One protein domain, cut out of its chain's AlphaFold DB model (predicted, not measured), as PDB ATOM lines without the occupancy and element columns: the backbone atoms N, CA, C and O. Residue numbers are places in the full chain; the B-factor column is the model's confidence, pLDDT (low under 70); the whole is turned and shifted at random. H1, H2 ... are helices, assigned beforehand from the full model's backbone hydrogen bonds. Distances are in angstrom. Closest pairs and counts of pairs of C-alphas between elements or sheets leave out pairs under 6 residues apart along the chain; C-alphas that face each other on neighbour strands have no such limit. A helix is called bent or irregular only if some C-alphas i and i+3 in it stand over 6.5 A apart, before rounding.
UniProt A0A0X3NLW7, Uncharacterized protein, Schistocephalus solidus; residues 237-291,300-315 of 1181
ATOM      1  N   LYS A 237      58.004 -47.094  -6.088       66.31
ATOM      2  CA  LYS A 237      59.117 -46.587  -5.269       66.31
ATOM      3  C   LYS A 237      59.872 -45.473  -6.005       66.31
ATOM      4  O   LYS A 237      60.424 -45.707  -7.077       66.31
ATOM      5  N   TRP A 238      59.910 -44.286  -5.407       63.31
ATOM      6  CA  TRP A 238      60.521 -43.065  -5.957       63.31
ATOM      7  C   TRP A 238      61.993 -42.883  -5.606       63.31
ATOM      8  O   TRP A 238      62.709 -42.158  -6.287       63.31
ATOM      9  N   ASP A 239      62.437 -43.546  -4.542       63.66
ATOM     10  CA  ASP A 239      63.730 -43.266  -3.914       63.66
ATOM     11  C   ASP A 239      64.897 -44.014  -4.566       63.66
ATOM     12  O   ASP A 239      66.059 -43.725  -4.285       63.66
ATOM     13  N   LEU A 240      64.599 -45.002  -5.412       66.81
ATOM     14  CA  LEU A 240      65.600 -45.895  -5.973       66.81
ATOM     15  C   LEU A 240      66.011 -45.419  -7.365       66.81
ATOM     16  O   LEU A 240      65.477 -45.848  -8.386       66.81
ATOM     17  N   VAL A 241      66.974 -44.512  -7.369       68.25
ATOM     18  CA  VAL A 241      67.778 -44.178  -8.534       68.25
ATOM     19  C   VAL A 241      69.029 -45.046  -8.428       68.25
ATOM     20  O   VAL A 241      69.767 -44.908  -7.456       68.25
ATOM     21  N   GLY A 242      69.224 -45.992  -9.348       70.44
ATOM     22  CA  GLY A 242      70.389 -46.889  -9.333       70.44
ATOM     23  C   GLY A 242      71.716 -46.129  -9.190       70.44
ATOM     24  O   GLY A 242      71.831 -44.982  -9.616       70.44
ATOM     25  N   SER A 243      72.711 -46.765  -8.574       79.38
ATOM     26  CA  SER A 243      74.025 -46.161  -8.310       79.38
ATOM     27  C   SER A 243      74.965 -46.184  -9.523       79.38
ATOM     28  O   SER A 243      75.942 -45.435  -9.560       79.38
ATOM     29  N   LEU A 244      74.645 -47.025 -10.512       84.44
ATOM     30  CA  LEU A 244      75.418 -47.313 -11.722       84.44
ATOM     31  C   LEU A 244      74.489 -47.388 -12.947       84.44
ATOM     32  O   LEU A 244      73.293 -47.657 -12.801       84.44
ATOM     33  N   LEU A 245      75.051 -47.258 -14.158       88.19
ATOM     34  CA  LEU A 245      74.297 -47.341 -15.419       88.19
ATOM     35  C   LEU A 245      73.459 -48.626 -15.505       88.19
ATOM     36  O   LEU A 245      72.243 -48.559 -15.662       88.19
ATOM     37  N   LEU A 246      74.081 -49.789 -15.291       87.81
ATOM     38  CA  LEU A 246      73.408 -51.090 -15.371       87.81
ATOM     39  C   LEU A 246      72.228 -51.210 -14.392       87.81
ATOM     40  O   LEU A 246      71.193 -51.798 -14.711       87.81
ATOM     41  N   GLU A 247      72.360 -50.655 -13.186       86.88
ATOM     42  CA  GLU A 247      71.269 -50.638 -12.209       86.88
ATOM     43  C   GLU A 247      70.130 -49.726 -12.665       86.88
ATOM     44  O   GLU A 247      68.961 -50.107 -12.561       86.88
ATOM     45  N   THR A 248      70.449 -48.544 -13.205       88.56
ATOM     46  CA  THR A 248      69.436 -47.634 -13.760       88.56
ATOM     47  C   THR A 248      68.717 -48.228 -14.966       88.56
ATOM     48  O   THR A 248      67.497 -48.106 -15.050       88.56
ATOM     49  N   GLU A 249      69.414 -48.957 -15.837       87.81
ATOM     50  CA  GLU A 249      68.814 -49.635 -16.988       87.81
ATOM     51  C   GLU A 249      67.897 -50.782 -16.562       87.81
ATOM     52  O   GLU A 249      66.763 -50.877 -17.031       87.81
ATOM     53  N   LYS A 250      68.309 -51.599 -15.583       88.62
ATOM     54  CA  LYS A 250      67.429 -52.616 -14.979       88.62
ATOM     55  C   LYS A 250      66.168 -51.987 -14.377       88.62
ATOM     56  O   LYS A 250      65.079 -52.554 -14.485       88.62
ATOM     57  N   LEU A 251      66.288 -50.818 -13.743       88.62
ATOM     58  CA  LEU A 251      65.147 -50.085 -13.189       88.62
ATOM     59  C   LEU A 251      64.253 -49.471 -14.273       88.62
ATOM     60  O   LEU A 251      63.033 -49.488 -14.102       88.62
ATOM     61  N   LEU A 252      64.823 -48.988 -15.380       88.62
ATOM     62  CA  LEU A 252      64.082 -48.514 -16.554       88.62
ATOM     63  C   LEU A 252      63.314 -49.643 -17.233       88.62
ATOM     64  O   LEU A 252      62.142 -49.462 -17.539       88.62
ATOM     65  N   LEU A 253      63.918 -50.822 -17.391       89.19
ATOM     66  CA  LEU A 253      63.241 -52.001 -17.939       89.19
ATOM     67  C   LEU A 253      62.044 -52.408 -17.072       89.19
ATOM     68  O   LEU A 253      60.938 -52.594 -17.578       89.19
ATOM     69  N   ARG A 254      62.231 -52.470 -15.748       87.50
ATOM     70  CA  ARG A 254      61.130 -52.728 -14.802       87.50
ATOM     71  C   ARG A 254      60.041 -51.661 -14.894       87.50
ATOM     72  O   ARG A 254      58.860 -51.993 -14.888       87.50
ATOM     73  N   HIS A 255      60.429 -50.390 -14.992       88.94
ATOM     74  CA  HIS A 255      59.499 -49.278 -15.146       88.94
ATOM     75  C   HIS A 255      58.717 -49.357 -16.464       88.94
ATOM     76  O   HIS A 255      57.509 -49.153 -16.464       88.94
ATOM     77  N   HIS A 256      59.377 -49.701 -17.566       89.75
ATOM     78  CA  HIS A 256      58.758 -49.832 -18.876       89.75
ATOM     79  C   HIS A 256      57.752 -50.986 -18.918       89.75
ATOM     80  O   HIS A 256      56.642 -50.813 -19.417       89.75
ATOM     81  N   ASN A 257      58.096 -52.137 -18.333       88.06
ATOM     82  CA  ASN A 257      57.168 -53.262 -18.201       88.06
ATOM     83  C   ASN A 257      55.941 -52.881 -17.365       88.06
ATOM     84  O   ASN A 257      54.815 -53.173 -17.754       88.06
ATOM     85  N   PHE A 258      56.152 -52.156 -16.267       86.44
ATOM     86  CA  PHE A 258      55.064 -51.652 -15.435       86.44
ATOM     87  C   PHE A 258      54.190 -50.620 -16.169       86.44
ATOM     88  O   PHE A 258      52.968 -50.671 -16.089       86.44
ATOM     89  N   ALA A 259      54.791 -49.697 -16.926       87.62
ATOM     90  CA  ALA A 259      54.057 -48.716 -17.722       87.62
ATOM     91  C   ALA A 259      53.229 -49.386 -18.831       87.62
ATOM     92  O   ALA A 259      52.078 -49.009 -19.046       87.62
ATOM     93  N   LYS A 260      53.777 -50.422 -19.481       87.44
ATOM     94  CA  LYS A 260      53.047 -51.272 -20.431       87.44
ATOM     95  C   LYS A 260      51.857 -51.963 -19.768       87.44
ATOM     96  O   LYS A 260      50.768 -51.940 -20.330       87.44
ATOM     97  N   GLU A 261      52.038 -52.529 -18.577       88.00
ATOM     98  CA  GLU A 261      50.957 -53.180 -17.828       88.00
ATOM     99  C   GLU A 261      49.813 -52.202 -17.508       88.00
ATOM    100  O   GLU A 261      48.650 -52.503 -17.779       88.00
ATOM    101  N   VAL A 262      50.137 -50.998 -17.018       87.81
ATOM    102  CA  VAL A 262      49.152 -49.933 -16.751       87.81
ATOM    103  C   VAL A 262      48.447 -49.484 -18.034       87.81
ATOM    104  O   VAL A 262      47.226 -49.335 -18.031       87.81
ATOM    105  N   ALA A 263      49.173 -49.322 -19.143       86.31
ATOM    106  CA  ALA A 263      48.591 -48.936 -20.429       86.31
ATOM    107  C   ALA A 263      47.629 -50.003 -20.983       86.31
ATOM    108  O   ALA A 263      46.529 -49.672 -21.425       86.31
ATOM    109  N   ILE A 264      48.002 -51.286 -20.907       87.50
ATOM    110  CA  ILE A 264      47.155 -52.409 -21.341       87.50
ATOM    111  C   ILE A 264      45.873 -52.474 -20.498       87.50
ATOM    112  O   ILE A 264      44.777 -52.611 -21.044       87.50
ATOM    113  N   ARG A 265      45.980 -52.335 -19.170       84.00
ATOM    114  CA  ARG A 265      44.816 -52.316 -18.265       84.00
ATOM    115  C   ARG A 265      43.913 -51.108 -18.508       84.00
ATOM    116  O   ARG A 265      42.696 -51.266 -18.562       84.00
ATOM    117  N   LYS A 266      44.492 -49.926 -18.750       82.31
ATOM    118  CA  LYS A 266      43.739 -48.721 -19.128       82.31
ATOM    119  C   LYS A 266      42.919 -48.952 -20.398       82.31
ATOM    120  O   LYS A 266      41.728 -48.656 -20.398       82.31
ATOM    121  N   LEU A 267      43.520 -49.533 -21.441       84.06
ATOM    122  CA  LEU A 267      42.817 -49.886 -22.680       84.06
ATOM    123  C   LEU A 267      41.680 -50.894 -22.438       84.06
ATOM    124  O   LEU A 267      40.605 -50.743 -23.010       84.06
ATOM    125  N   ARG A 268      41.877 -51.876 -21.549       83.44
ATOM    126  CA  ARG A 268      40.841 -52.855 -21.175       83.44
ATOM    127  C   ARG A 268      39.656 -52.225 -20.428       83.44
ATOM    128  O   ARG A 268      38.526 -52.662 -20.625       83.44
ATOM    129  N   GLY A 269      39.899 -51.220 -19.584       79.94
ATOM    130  CA  GLY A 269      38.860 -50.536 -18.801       79.94
ATOM    131  C   GLY A 269      38.065 -49.474 -19.576       79.94
ATOM    132  O   GLY A 269      36.924 -49.183 -19.224       79.94
ATOM    133  N   GLN A 270      38.627 -48.925 -20.656       80.88
ATOM    134  CA  GLN A 270      37.993 -47.910 -21.513       80.88
ATOM    135  C   GLN A 270      36.586 -48.268 -22.034       80.88
ATOM    136  O   GLN A 270      35.701 -47.428 -21.885       80.88
ATOM    137  N   PRO A 271      36.311 -49.465 -22.599       83.00
ATOM    138  CA  PRO A 271      34.969 -49.792 -23.095       83.00
ATOM    139  C   PRO A 271      33.916 -49.827 -21.982       83.00
ATOM    140  O   PRO A 271      32.768 -49.464 -22.219       83.00
ATOM    141  N   ILE A 272      34.299 -50.223 -20.762       83.25
ATOM    142  CA  ILE A 272      33.399 -50.236 -19.599       83.25
ATOM    143  C   ILE A 272      33.085 -48.798 -19.177       83.25
ATOM    144  O   ILE A 272      31.924 -48.464 -18.980       83.25
ATOM    145  N   ILE A 273      34.102 -47.932 -19.104       79.38
ATOM    146  CA  ILE A 273      33.916 -46.506 -18.800       79.38
ATOM    147  C   ILE A 273      33.030 -45.842 -19.862       79.38
ATOM    148  O   ILE A 273      32.102 -45.125 -19.509       79.38
ATOM    149  N   ALA A 274      33.267 -46.114 -21.149       78.31
ATOM    150  CA  ALA A 274      32.466 -45.573 -22.243       78.31
ATOM    151  C   ALA A 274      30.993 -46.002 -22.143       78.31
ATOM    152  O   ALA A 274      30.119 -45.144 -22.216       78.31
ATOM    153  N   LYS A 275      30.722 -47.293 -21.895       80.31
ATOM    154  CA  LYS A 275      29.358 -47.809 -21.684       80.31
ATOM    155  C   LYS A 275      28.678 -47.210 -20.451       80.31
ATOM    156  O   LYS A 275      27.513 -46.847 -20.497       80.31
ATOM    157  N   VAL A 276      29.397 -47.061 -19.341       80.38
ATOM    158  CA  VAL A 276      28.831 -46.448 -18.130       80.38
ATOM    159  C   VAL A 276      28.526 -44.966 -18.353       80.38
ATOM    160  O   VAL A 276      27.487 -44.485 -17.912       80.38
ATOM    161  N   LEU A 277      29.382 -44.236 -19.074       76.62
ATOM    162  CA  LEU A 277      29.134 -42.835 -19.420       76.62
ATOM    163  C   LEU A 277      27.927 -42.677 -20.352       76.62
ATOM    164  O   LEU A 277      27.138 -41.758 -20.139       76.62
ATOM    165  N   THR A 278      27.739 -43.567 -21.335       78.25
ATOM    166  CA  THR A 278      26.526 -43.552 -22.170       78.25
ATOM    167  C   THR A 278      25.281 -43.866 -21.345       78.25
ATOM    168  O   THR A 278      24.267 -43.194 -21.523       78.25
ATOM    169  N   TRP A 279      25.347 -44.803 -20.392       81.56
ATOM    170  CA  TRP A 279      24.237 -45.068 -19.467       81.56
ATOM    171  C   TRP A 279      23.909 -43.864 -18.582       81.56
ATOM    172  O   TRP A 279      22.734 -43.548 -18.426       81.56
ATOM    173  N   ILE A 280      24.912 -43.164 -18.039       73.31
ATOM    174  CA  ILE A 280      24.718 -41.954 -17.219       73.31
ATOM    175  C   ILE A 280      24.068 -40.839 -18.053       73.31
ATOM    176  O   ILE A 280      23.070 -40.261 -17.628       73.31
ATOM    177  N   GLN A 281      24.573 -40.588 -19.266       73.12
ATOM    178  CA  GLN A 281      24.012 -39.590 -20.186       73.12
ATOM    179  C   GLN A 281      22.559 -39.907 -20.567       73.12
ATOM    180  O   GLN A 281      21.701 -39.025 -20.567       73.12
ATOM    181  N   LEU A 282      22.266 -41.175 -20.870       72.75
ATOM    182  CA  LEU A 282      20.912 -41.618 -21.196       72.75
ATOM    183  C   LEU A 282      19.986 -41.575 -19.971       72.75
ATOM    184  O   LEU A 282      18.825 -41.217 -20.129       72.75
ATOM    185  N   ALA A 283      20.475 -41.887 -18.767       68.62
ATOM    186  CA  ALA A 283      19.693 -41.857 -17.525       68.62
ATOM    187  C   ALA A 283      19.309 -40.431 -17.097       68.62
ATOM    188  O   ALA A 283      18.307 -40.223 -16.414       68.62
ATOM    189  N   GLU A 284      20.110 -39.438 -17.480       64.62
ATOM    190  CA  GLU A 284      19.769 -38.025 -17.323       64.62
ATOM    191  C   GLU A 284      18.722 -37.583 -18.348       64.62
ATOM    192  O   GLU A 284      17.752 -36.925 -17.976       64.62
ATOM    193  N   ALA A 285      18.854 -38.014 -19.607       65.25
ATOM    194  CA  ALA A 285      17.900 -37.699 -20.670       65.25
ATOM    195  C   ALA A 285      16.511 -38.345 -20.458       65.25
ATOM    196  O   ALA A 285      15.485 -37.732 -20.753       65.25
ATOM    197  N   THR A 286      16.445 -39.564 -19.911       63.41
ATOM    198  CA  THR A 286      15.180 -40.281 -19.645       63.41
ATOM    199  C   THR A 286      14.374 -39.702 -18.481       63.41
ATOM    200  O   THR A 286      13.181 -39.977 -18.382       63.41
ATOM    201  N   LYS A 287      14.974 -38.856 -17.631       58.72
ATOM    202  CA  LYS A 287      14.240 -38.089 -16.607       58.72
ATOM    203  C   LYS A 287      13.428 -36.930 -17.199       58.72
ATOM    204  O   LYS A 287      12.557 -36.406 -16.511       58.72
ATOM    205  N   GLU A 288      13.704 -36.527 -18.444       52.78
ATOM    206  CA  GLU A 288      13.112 -35.342 -19.087       52.78
ATOM    207  C   GLU A 288      12.164 -35.666 -20.262       52.78
ATOM    208  O   GLU A 288      11.350 -34.816 -20.616       52.78
ATOM    209  N   ALA A 289      12.192 -36.876 -20.844       47.66
ATOM    210  CA  ALA A 289      11.378 -37.231 -22.014       47.66
ATOM    211  C   ALA A 289      10.655 -38.590 -21.880       47.66
ATOM    212  O   ALA A 289      11.287 -39.641 -21.799       47.66
ATOM    213  N   ALA A 290       9.318 -38.575 -21.943       46.84
ATOM    214  CA  ALA A 290       8.467 -39.761 -22.050       46.84
ATOM    215  C   ALA A 290       8.097 -40.020 -23.525       46.84
ATOM    216  O   ALA A 290       7.054 -39.569 -23.991       46.84
ATOM    217  N   ALA A 291       8.950 -40.709 -24.291       42.09
ATOM    218  CA  ALA A 291       8.631 -41.097 -25.671       42.09
ATOM    219  C   ALA A 291       9.129 -42.517 -26.013       42.09
ATOM    220  O   ALA A 291      10.199 -42.915 -25.541       42.09
ATOM    221  N   GLU A 300      17.640 -49.779 -21.211       71.94
ATOM    222  CA  GLU A 300      17.093 -50.475 -20.037       71.94
ATOM    223  C   GLU A 300      18.002 -50.267 -18.811       71.94
ATOM    224  O   GLU A 300      17.520 -49.955 -17.722       71.94
ATOM    225  N   CYS A 301      19.330 -50.288 -19.002       76.75
ATOM    226  CA  CYS A 301      20.295 -49.891 -17.968       76.75
ATOM    227  C   CYS A 301      20.107 -48.426 -17.533       76.75
ATOM    228  O   CYS A 301      20.123 -48.120 -16.343       76.75
ATOM    229  N   ALA A 302      19.893 -47.512 -18.483       72.94
ATOM    230  CA  ALA A 302      19.659 -46.097 -18.198       72.94
ATOM    231  C   ALA A 302      18.323 -45.834 -17.477       72.94
ATOM    232  O   ALA A 302      18.266 -45.020 -16.556       72.94
ATOM    233  N   ILE A 303      17.253 -46.536 -17.863       70.38
ATOM    234  CA  ILE A 303      15.942 -46.485 -17.205       70.38
ATOM    235  C   ILE A 303      16.079 -46.985 -15.769       70.38
ATOM    236  O   ILE A 303      15.616 -46.310 -14.851       70.38
ATOM    237  N   LEU A 304      16.768 -48.106 -15.548       73.00
ATOM    238  CA  LEU A 304      17.035 -48.621 -14.208       73.00
ATOM    239  C   LEU A 304      17.764 -47.587 -13.339       73.00
ATOM    240  O   LEU A 304      17.304 -47.259 -12.246       73.00
ATOM    241  N   LEU A 305      18.844 -46.997 -13.857       70.56
ATOM    242  CA  LEU A 305      19.619 -45.968 -13.157       70.56
ATOM    243  C   LEU A 305      18.822 -44.687 -12.876       70.56
ATOM    244  O   LEU A 305      19.047 -44.041 -11.849       70.56
ATOM    245  N   ALA A 306      17.877 -44.318 -13.744       69.25
ATOM    246  CA  ALA A 306      16.987 -43.185 -13.510       69.25
ATOM    247  C   ALA A 306      16.030 -43.431 -12.327       69.25
ATOM    248  O   ALA A 306      15.771 -42.497 -11.564       69.25
ATOM    249  N   HIS A 307      15.576 -44.677 -12.139       66.56
ATOM    250  CA  HIS A 307      14.710 -45.096 -11.029       66.56
ATOM    251  C   HIS A 307      15.486 -45.398  -9.730       66.56
ATOM    252  O   HIS A 307      14.907 -45.341  -8.646       66.56
ATOM    253  N   THR A 308      16.799 -45.660  -9.799       68.06
ATOM    254  CA  THR A 308      17.660 -45.932  -8.631       68.06
ATOM    255  C   THR A 308      18.782 -44.889  -8.469       68.06
ATOM    256  O   THR A 308      19.915 -45.118  -8.909       68.06
ATOM    257  N   PRO A 309      18.536 -43.750  -7.789       67.94
ATOM    258  CA  PRO A 309      19.489 -42.635  -7.737       67.94
ATOM    259  C   PRO A 309      20.784 -42.938  -6.964       67.94
ATOM    260  O   PRO A 309      21.818 -42.341  -7.249       67.94
ATOM    261  N   HIS A 310      20.759 -43.871  -6.009       68.69
ATOM    262  CA  HIS A 310      21.930 -44.237  -5.204       68.69
ATOM    263  C   HIS A 310      23.007 -44.968  -6.030       68.69
ATOM    264  O   HIS A 310      24.186 -44.643  -5.910       68.69
ATOM    265  N   LEU A 311      22.609 -45.877  -6.930       72.88
ATOM    266  CA  LEU A 311      23.525 -46.581  -7.844       72.88
ATOM    267  C   LEU A 311      24.126 -45.645  -8.897       72.88
ATOM    268  O   LEU A 311      25.277 -45.815  -9.289       72.88
ATOM    269  N   LEU A 312      23.366 -44.637  -9.336       75.25
ATOM    270  CA  LEU A 312      23.850 -43.619 -10.269       75.25
ATOM    271  C   LEU A 312      24.993 -42.794  -9.652       75.25
ATOM    272  O   LEU A 312      26.027 -42.606 -10.291       75.25
ATOM    273  N   VAL A 313      24.840 -42.348  -8.400       72.56
ATOM    274  CA  VAL A 313      25.886 -41.599  -7.676       72.56
ATOM    275  C   VAL A 313      27.116 -42.474  -7.409       72.56
ATOM    276  O   VAL A 313      28.241 -42.012  -7.591       72.56
ATOM    277  N   GLU A 314      26.923 -43.745  -7.043       77.44
ATOM    278  CA  GLU A 314      28.022 -44.700  -6.835       77.44
ATOM    279  C   GLU A 314      28.805 -44.979  -8.132       77.44
ATOM    280  O   GLU A 314      30.038 -44.991  -8.122       77.44
ATOM    281  N   LEU A 315      28.122 -45.130  -9.275       77.25
ATOM    282  CA  LEU A 315      28.770 -45.259 -10.587       77.25
ATOM    283  C   LEU A 315      29.586 -44.012 -10.941       77.25
ATOM    284  O   LEU A 315      30.737 -44.135 -11.364       77.25
TER     285      LEU A 315
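What this domain is: This is residues 237 to 291 and 300 to 315 of the 1181 residues of an uncharacterized protein of Schistocephalus solidus (UniProt A0A0X3NLW7). What is the main picture? One very long helix, H1, makes the length of a rod; it bends part-way into a long arm H1a and a shorter arm H1b. Two short helices sit at the H1b end: H2 packs on H1b, and H3 folds back from H2, while residues 237 to 244 fold back at the other end. What is it made of, and how large is it? The printed part has 71 residues with three named helices, H1, H2 and H3 in chain order, and no named strand; the class is all helix. It is extended, with a radius of gyration of the C-alphas of 21.7 A, and spans 68 by 19 by 13 A.

How they stand to each other: How does the longest helix run? H1, residues 245 to 285, was assigned as one helix by its hydrogen bonds but is bent: C-alphas 268 and 271 are 6.9 A apart. Its arms, H1a of residues 245 to 268 and H1b of residues 271 to 285, stand at a steep tilt of 41 degrees. What touches it? H2, residues 300 to 307, touches H1b at residues 279 to 284 alone, the same way at a steep tilt of 52 degrees; the closest C-alphas, those of Ala 283 and Ala 302, are 4.3 A apart. H3, residues 309 to 315, is close to H1b but not clearly touching, at a shallow tilt of 25 degrees, opposite ways; the closest C-alphas, those of Ile 280 and Leu 312, are 7.2 A apart. How do the remaining pairs stand? H2 and H3 only just touch, only at the corner by their link, with 3 pairs of C-alphas within 8 A; the closest are those of Leu 305 and Leu 312, at 5.6 A. H1a is apart from H2 and from H3. What does the backbone show? In H1a, H1b, H2 and H3 every O i to N i+4 pair is within hydrogen-bond range.

Where its parts are: Where are the arms of H1? H1a starts with C-alpha 245 at (74.297, -47.341, -15.419) and is 34.4 A long from first to last C-alpha; H1b is 21.1 A long and ends with C-alpha 285 at (17.900, -37.699, -20.670). Where are the short helices? H2 measures 10.8 A and H3 10.1 A; H3 ends with C-alpha 315 at (28.770, -45.259, -10.587).

The domain as a whole: How far does it reach? The two C-alphas farthest apart, those of Leu 244 and Ala 291, are 68.5 A apart, and residues 253 to 272 of H1 stand free. Where is the cut? Residues 292 to 299 are not printed, and C-alphas 291 and 300 are 13.8 A apart across the cut, which lies in the link from H1 to H2; the link from H2 to H3 is tight. Where is confidence low? The mean pLDDT of the printed part is 76.3, and residues 237 to 241, 283 to 291 and 306 to 310 are under 70.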